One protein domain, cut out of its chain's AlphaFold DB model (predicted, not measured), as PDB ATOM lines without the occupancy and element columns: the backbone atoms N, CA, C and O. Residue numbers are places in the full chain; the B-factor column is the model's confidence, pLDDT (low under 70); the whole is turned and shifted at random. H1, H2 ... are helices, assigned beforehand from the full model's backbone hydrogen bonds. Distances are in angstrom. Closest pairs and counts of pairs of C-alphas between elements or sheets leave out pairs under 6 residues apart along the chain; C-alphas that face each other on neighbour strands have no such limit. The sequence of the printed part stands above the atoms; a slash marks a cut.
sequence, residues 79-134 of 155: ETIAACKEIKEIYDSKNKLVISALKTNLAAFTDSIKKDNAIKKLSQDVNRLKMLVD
ATOM      1  N   GLU A  79     224.481 206.414 176.680       77.12
ATOM      2  CA  GLU A  79     225.694 205.853 177.276       77.12
ATOM      3  C   GLU A  79     226.115 204.564 176.554       77.12
ATOM      4  O   GLU A  79     227.275 204.406 176.165       77.12
ATOM      5  N   THR A  80     225.156 203.684 176.266       75.69
ATOM      6  CA  THR A  80     225.365 202.447 175.508       75.69
ATOM      7  C   THR A  80     225.812 202.743 174.077       75.69
ATOM      8  O   THR A  80     226.749 202.119 173.568       75.69
ATOM      9  N   ILE A  81     225.200 203.734 173.423       78.94
ATOM     10  CA  ILE A  81     225.595 204.163 172.074       78.94
ATOM     11  C   ILE A  81     227.034 204.699 172.073       78.94
ATOM     12  O   ILE A  81     227.817 204.358 171.180       78.94
ATOM     13  N   ALA A  82     227.401 205.517 173.063       79.81
ATOM     14  CA  ALA A  82     228.750 206.062 173.201       79.81
ATOM     15  C   ALA A  82     229.792 204.952 173.412       79.81
ATOM     16  O   ALA A  82     230.769 204.878 172.663       79.81
ATOM     17  N   ALA A  83     229.534 204.020 174.332       80.69
ATOM     18  CA  ALA A  83     230.423 202.892 174.601       80.69
ATOM     19  C   ALA A  83     230.644 202.007 173.359       80.69
ATOM     20  O   ALA A  83     231.764 201.580 173.066       80.69
ATOM     21  N   CYS A  84     229.594 201.752 172.572       81.00
ATOM     22  CA  CYS A  84     229.718 200.972 171.341       81.00
ATOM     23  C   CYS A  84     230.520 201.689 170.246       81.00
ATOM     24  O   CYS A  84     231.229 201.021 169.486       81.00
ATOM     25  N   LYS A  85     230.463 203.026 170.172       82.69
ATOM     26  CA  LYS A  85     231.317 203.811 169.265       82.69
ATOM     27  C   LYS A  85     232.790 203.698 169.649       82.69
ATOM     28  O   LYS A  85     233.603 203.386 168.783       82.69
ATOM     29  N   GLU A  86     233.120 203.841 170.929       84.69
ATOM     30  CA  GLU A  86     234.500 203.693 171.418       84.69
ATOM     31  C   GLU A  86     235.061 202.289 171.137       84.69
ATOM     32  O   GLU A  86     236.178 202.130 170.639       84.69
ATOM     33  N   ILE A  87     234.257 201.246 171.370       84.19
ATOM     34  CA  ILE A  87     234.625 199.858 171.051       84.19
ATOM     35  C   ILE A  87     234.902 199.683 169.554       84.19
ATOM     36  O   ILE A  87     235.862 199.001 169.179       84.19
ATOM     37  N   LYS A  88     234.079 200.291 168.692       82.38
ATOM     38  CA  LYS A  88     234.264 200.251 167.240       82.38
ATOM     39  C   LYS A  88     235.573 200.922 166.826       82.38
ATOM     40  O   LYS A  88     236.331 200.329 166.067       82.38
ATOM     41  N   GLU A  89     235.884 202.095 167.372       86.00
ATOM     42  CA  GLU A  89     237.145 202.797 167.102       86.00
ATOM     43  C   GLU A  89     238.369 201.968 167.517       86.00
ATOM     44  O   GLU A  89     239.334 201.839 166.756       86.00
ATOM     45  N   ILE A  90     238.313 201.322 168.686       83.31
ATOM     46  CA  ILE A  90     239.364 200.404 169.144       83.31
ATOM     47  C   ILE A  90     239.515 199.225 168.178       83.31
ATOM     48  O   ILE A  90     240.640 198.833 167.852       83.31
ATOM     49  N   TYR A  91     238.407 198.659 167.703       81.50
ATOM     50  CA  TYR A  91     238.425 197.554 166.748       81.50
ATOM     51  C   TYR A  91     239.032 197.965 165.398       81.50
ATOM     52  O   TYR A  91     239.867 197.247 164.839       81.50
ATOM     53  N   ASP A  92     238.681 199.155 164.914       84.31
ATOM     54  CA  ASP A  92     239.138 199.697 163.635       84.31
ATOM     55  C   ASP A  92     240.599 200.184 163.679       84.31
ATOM     56  O   ASP A  92     241.262 200.237 162.640       84.31
ATOM     57  N   SER A  93     241.163 200.429 164.871       83.75
ATOM     58  CA  SER A  93     242.577 200.804 165.069       83.75
ATOM     59  C   SER A  93     243.595 199.753 164.590       83.75
ATOM     60  O   SER A  93     244.792 200.032 164.508       83.75
ATOM     61  N   LYS A  94     243.148 198.520 164.296       80.50
ATOM     62  CA  LYS A  94     243.971 197.353 163.905       80.50
ATOM     63  C   LYS A  94     245.081 196.985 164.902       80.50
ATOM     64  O   LYS A  94     245.939 196.152 164.587       80.50
ATOM     65  N   ASN A  95     245.059 197.523 166.122       88.25
ATOM     66  CA  ASN A  95     245.992 197.144 167.175       88.25
ATOM     67  C   ASN A  95     245.628 195.758 167.735       88.25
ATOM     68  O   ASN A  95     244.761 195.609 168.596       88.25
ATOM     69  N   LYS A  96     246.312 194.721 167.238       86.50
ATOM     70  CA  LYS A  96     246.010 193.315 167.552       86.50
ATOM     71  C   LYS A  96     246.060 192.990 169.048       86.50
ATOM     72  O   LYS A  96     245.265 192.169 169.497       86.50
ATOM     73  N   LEU A  97     246.960 193.618 169.809       86.12
ATOM     74  CA  LEU A  97     247.084 193.378 171.251       86.12
ATOM     75  C   LEU A  97     245.856 193.902 172.001       86.12
ATOM     76  O   LEU A  97     245.251 193.169 172.781       86.12
ATOM     77  N   VAL A  98     245.450 195.136 171.702       81.94
ATOM     78  CA  VAL A  98     244.294 195.784 172.339       81.94
ATOM     79  C   VAL A  98     242.996 195.067 171.965       81.94
ATOM     80  O   VAL A  98     242.195 194.749 172.839       81.94
ATOM     81  N   ILE A  99     242.823 194.711 170.689       84.50
ATOM     82  CA  ILE A  99     241.650 193.959 170.215       84.50
ATOM     83  C   ILE A  99     241.569 192.583 170.892       84.50
ATOM     84  O   ILE A  99     240.483 192.142 171.269       84.50
ATOM     85  N   SER A 100     242.703 191.895 171.063       83.88
ATOM     86  CA  SER A 100     242.731 190.599 171.746       83.88
ATOM     87  C   SER A 100     242.369 190.727 173.227       83.88
ATOM     88  O   SER A 100     241.587 189.919 173.722       83.88
ATOM     89  N   ALA A 101     242.895 191.735 173.927       82.31
ATOM     90  CA  ALA A 101     242.559 191.991 175.327       82.31
ATOM     91  C   ALA A 101     241.068 192.331 175.502       82.31
ATOM     92  O   ALA A 101     240.408 191.780 176.382       82.31
ATOM     93  N   LEU A 102     240.519 193.166 174.613       85.69
ATOM     94  CA  LEU A 102     239.102 193.533 174.603       85.69
ATOM     95  C   LEU A 102     238.198 192.306 174.424       85.69
ATOM     96  O   LEU A 102     237.243 192.132 175.178       85.69
ATOM     97  N   LYS A 103     238.525 191.412 173.481       84.00
ATOM     98  CA  LYS A 103     237.774 190.162 173.259       84.00
ATOM     99  C   LYS A 103     237.787 189.248 174.485       84.00
ATOM    100  O   LYS A 103     236.742 188.707 174.844       84.00
ATOM    101  N   THR A 104     238.938 189.090 175.137       82.62
ATOM    102  CA  THR A 104     239.059 188.267 176.352       82.62
ATOM    103  C   THR A 104     238.234 188.839 177.504       82.62
ATOM    104  O   THR A 104     237.507 188.099 178.166       82.62
ATOM    105  N   ASN A 105     238.286 190.156 177.713       81.69
ATOM    106  CA  ASN A 105     237.520 190.813 178.770       81.69
ATOM    107  C   ASN A 105     236.010 190.752 178.504       81.69
ATOM    108  O   ASN A 105     235.249 190.434 179.415       81.69
ATOM    109  N   LEU A 106     235.565 190.967 177.262       83.25
ATOM    110  CA  LEU A 106     234.154 190.828 176.880       83.25
ATOM    111  C   LEU A 106     233.612 189.418 177.156       83.25
ATOM    112  O   LEU A 106     232.491 189.277 177.651       83.25
ATOM    113  N   ALA A 107     234.402 188.377 176.881       77.69
ATOM    114  CA  ALA A 107     234.025 187.002 177.204       77.69
ATOM    115  C   ALA A 107     233.858 186.806 178.722       77.69
ATOM    116  O   ALA A 107     232.847 186.261 179.162       77.69
ATOM    117  N   ALA A 108     234.792 187.328 179.523       75.38
ATOM    118  CA  ALA A 108     234.719 187.261 180.980       75.38
ATOM    119  C   ALA A 108     233.497 188.008 181.549       75.38
ATOM    120  O   ALA A 108     232.800 187.472 182.413       75.38
ATOM    121  N   PHE A 109     233.184 189.202 181.036       76.06
ATOM    122  CA  PHE A 109     231.982 189.949 181.422       76.06
ATOM    123  C   PHE A 109     230.702 189.206 181.045       76.06
ATOM    124  O   PHE A 109     229.801 189.076 181.872       76.06
ATOM    125  N   THR A 110     230.638 188.646 179.837       74.88
ATOM    126  CA  THR A 110     229.484 187.856 179.380       74.88
ATOM    127  C   THR A 110     229.249 186.645 180.282       74.88
ATOM    128  O   THR A 110     228.114 186.355 180.665       74.88
ATOM    129  N   ASP A 111     230.317 185.945 180.659       73.94
ATOM    130  CA  ASP A 111     230.236 184.806 181.571       73.94
ATOM    131  C   ASP A 111     229.843 185.221 182.991       73.94
ATOM    132  O   ASP A 111     229.129 184.478 183.668       73.94
ATOM    133  N   SER A 112     230.263 186.406 183.440       68.25
ATOM    134  CA  SER A 112     229.851 186.981 184.720       68.25
ATOM    135  C   SER A 112     228.361 187.332 184.727       68.25
ATOM    136  O   SER A 112     227.652 186.922 185.641       68.25
ATOM    137  N   ILE A 113     227.856 187.987 183.676       69.56
ATOM    138  CA  ILE A 113     226.431 188.320 183.514       69.56
ATOM    139  C   ILE A 113     225.579 187.043 183.488       69.56
ATOM    140  O   ILE A 113     224.568 186.946 184.176       69.56
ATOM    141  N   LYS A 114     226.007 186.000 182.765       66.00
ATOM    142  CA  LYS A 114     225.309 184.697 182.755       66.00
ATOM    143  C   LYS A 114     225.289 184.005 184.121       66.00
ATOM    144  O   LYS A 114     224.402 183.193 184.397       66.00
ATOM    145  N   LYS A 115     226.298 184.254 184.955       66.38
ATOM    146  CA  LYS A 115     226.383 183.722 186.320       66.38
ATOM    147  C   LYS A 115     225.649 184.591 187.330       66.38
ATOM    148  O   LYS A 115     225.429 184.105 188.438       66.38
ATOM    149  N   ASP A 116     225.254 185.801 186.950       72.69
ATOM    150  CA  ASP A 116     224.555 186.713 187.830       72.69
ATOM    151  C   ASP A 116     223.216 186.101 188.261       72.69
ATOM    152  O   ASP A 116     222.341 185.747 187.458       72.69
ATOM    153  N   ASN A 117     223.092 185.890 189.569       58.78
ATOM    154  CA  ASN A 117     222.011 185.119 190.169       58.78
ATOM    155  C   ASN A 117     220.647 185.791 189.956       58.78
ATOM    156  O   ASN A 117     219.626 185.102 189.957       58.78
ATOM    157  N   ALA A 118     220.628 187.106 189.718       59.25
ATOM    158  CA  ALA A 118     219.421 187.854 189.390       59.25
ATOM    159  C   ALA A 118     218.803 187.402 188.053       59.25
ATOM    160  O   ALA A 118     217.601 187.143 187.996       59.25
ATOM    161  N   ILE A 119     219.615 187.209 187.006       63.56
ATOM    162  CA  ILE A 119     219.143 186.779 185.676       63.56
ATOM    163  C   ILE A 119     218.669 185.324 185.712       63.56
ATOM    164  O   ILE A 119     217.626 184.991 185.143       63.56
ATOM    165  N   LYS A 120     219.377 184.451 186.439       64.75
ATOM    166  CA  LYS A 120     218.931 183.063 186.654       64.75
ATOM    167  C   LYS A 120     217.584 182.996 187.373       64.75
ATOM    168  O   LYS A 120     216.731 182.208 186.972       64.75
ATOM    169  N   LYS A 121     217.382 183.828 188.398       69.00
ATOM    170  CA  LYS A 121     216.132 183.881 189.165       69.00
ATOM    171  C   LYS A 121     214.968 184.419 188.323       69.00
ATOM    172  O   LYS A 121     213.923 183.786 188.269       69.00
ATOM    173  N   LEU A 122     215.192 185.489 187.557       70.50
ATOM    174  CA  LEU A 122     214.216 186.022 186.596       70.50
ATOM    175  C   LEU A 122     213.827 184.999 185.519       70.50
ATOM    176  O   LEU A 122     212.652 184.860 185.191       70.50
ATOM    177  N   SER A 123     214.788 184.237 184.994       71.50
ATOM    178  CA  SER A 123     214.507 183.176 184.020       71.50
ATOM    179  C   SER A 123     213.663 182.041 184.618       71.50
ATOM    180  O   SER A 123     212.744 181.542 183.965       71.50
ATOM    181  N   GLN A 124     213.922 181.666 185.877       76.38
ATOM    182  CA  GLN A 124     213.101 180.700 186.612       76.38
ATOM    183  C   GLN A 124     211.678 181.220 186.844       76.38
ATOM    184  O   GLN A 124     210.720 180.478 186.623       76.38
ATOM    185  N   ASP A 125     211.531 182.491 187.216       74.44
ATOM    186  CA  ASP A 125     210.228 183.115 187.453       74.44
ATOM    187  C   ASP A 125     209.404 183.220 186.158       74.44
ATOM    188  O   ASP A 125     208.218 182.893 186.154       74.44
ATOM    189  N   VAL A 126     210.029 183.562 185.025       78.94
ATOM    190  CA  VAL A 126     209.369 183.577 183.704       78.94
ATOM    191  C   VAL A 126     208.904 182.179 183.288       78.94
ATOM    192  O   VAL A 126     207.786 182.026 182.795       78.94
ATOM    193  N   ASN A 127     209.718 181.142 183.504       70.06
ATOM    194  CA  ASN A 127     209.308 179.765 183.214       70.06
ATOM    195  C   ASN A 127     208.168 179.306 184.129       70.06
ATOM    196  O   ASN A 127     207.226 178.670 183.661       70.06
ATOM    197  N   ARG A 128     208.202 179.685 185.411       72.31
ATOM    198  CA  ARG A 128     207.116 179.411 186.357       72.31
ATOM    199  C   ARG A 128     205.812 180.090 185.935       72.31
ATOM    200  O   ARG A 128     204.762 179.461 185.990       72.31
ATOM    201  N   LEU A 129     205.875 181.338 185.472       74.44
ATOM    202  CA  LEU A 129     204.715 182.063 184.947       74.44
ATOM    203  C   LEU A 129     204.166 181.423 183.667       74.44
ATOM    204  O   LEU A 129     202.955 181.270 183.549       74.44
ATOM    205  N   LYS A 130     205.026 180.969 182.746       71.06
ATOM    206  CA  LYS A 130     204.588 180.228 181.550       71.06
ATOM    207  C   LYS A 130     203.819 178.953 181.903       71.06
ATOM    208  O   LYS A 130     202.780 178.702 181.307       71.06
ATOM    209  N   MET A 131     204.269 178.202 182.911       66.38
ATOM    210  CA  MET A 131     203.562 177.003 183.386       66.38
ATOM    211  C   MET A 131     202.199 177.305 184.026       66.38
ATOM    212  O   MET A 131     201.318 176.452 184.014       66.38
ATOM    213  N   LEU A 132     202.019 178.501 184.595       66.62
ATOM    214  CA  LEU A 132     200.739 178.933 185.171       66.62
ATOM    215  C   LEU A 132     199.747 179.417 184.105       66.62
ATOM    216  O   LEU A 132     198.542 179.328 184.320       66.62
ATOM    217  N   VAL A 133     200.248 179.940 182.984       66.19
ATOM    218  CA  VAL A 133     199.430 180.466 181.880       66.19
ATOM    219  C   VAL A 133     199.056 179.369 180.877       66.19
ATOM    220  O   VAL A 133     197.979 179.441 180.292       66.19
ATOM    221  N   ASP A 134     199.891 178.339 180.710       57.06
ATOM    222  CA  ASP A 134     199.603 177.211 179.820       57.06
ATOM    223  C   ASP A 134     200.119 175.876 180.410       57.06
ATOM    224  O   ASP A 134     201.307 175.546 180.273       57.06
TER     225      ASP A 134
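AT A GLANCE: This is residues 79 to 134 of the 155 residues of the protein "Helix-turn-helix protein" of Parcubacteria group bacterium ADurb.Bin316 (UniProt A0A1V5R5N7). A long, open hook of three helices strung end to end: H2 is the long shaft, H1 folds back from its first end as one side of an open V, and H3 carries on from its last end at an angle, as a free arm. H2 and H3, one after the other, make the length, and there is no closed core, with residues 79 to 86, 92 to 97 and 104 to 134 standing free. The printed part has 56 residues with three named helices, in the order H1, H2, H3, and no named strand, and its class is all helix. It is extended, with a radius of gyration of the C-alphas of 17.4 A and spans of 52 by 21 by 17 A.

IN THESE COORDINATES: The longest helix is H2, residues 96 to 115, which measures 28.8 A from first to last C-alpha. It begins at C-alpha 96, at (246.010, 193.315, 167.552). Before it in the chain is H1, residues 79 to 92, 20.1 A long from first to last C-alpha; C-alpha 79 is at (225.694, 205.853, 177.276). After H2 comes H3, residues 117 to 133, 24.5 A from first to last C-alpha, and it ends at C-alpha 133, at (199.430, 180.466, 181.880).

HOW THE PARTS SIT: H2 and H1 only just touch, with 3 pairs of C-alphas within 8 A, and they touch only at the corner by their link. H2 touches H1 with residues 98 to 99 alone, and H1 touches H2 with residues 90 to 91 alone; the closest C-alphas of the two are those of Tyr 91 and Ile 99, 5.9 A apart. The two helices run opposite ways at a steep tilt of 37 degrees, only just steep. At the other end of H2, H3 is close but not clearly touching: the closest C-alphas of the two are those of Lys 114 and Lys 120, 7.7 A apart. H2 and H3 run the same way at a steep tilt of 50 degrees. H1 and H3 are apart. In H1, H2 and H3 every O i to N i+4 pair is within hydrogen-bond range.

THE WHOLE: The two C-alphas farthest apart are those of Asn 95 and Asp 134, at 52.0 A, while the first and last printed C-alphas, of Glu 79 and Asp 134, are 38.8 A apart. The printed part has no cut. The links from H1 to H2, with 3 residues, and from H2 to H3, with 1 residue, are both tight. The mean pLDDT of the printed part is 76.2; the model's confidence is under 70 at residues 112 to 115, 117 to 121 and 131 to 134, and H3 has a mean of 69.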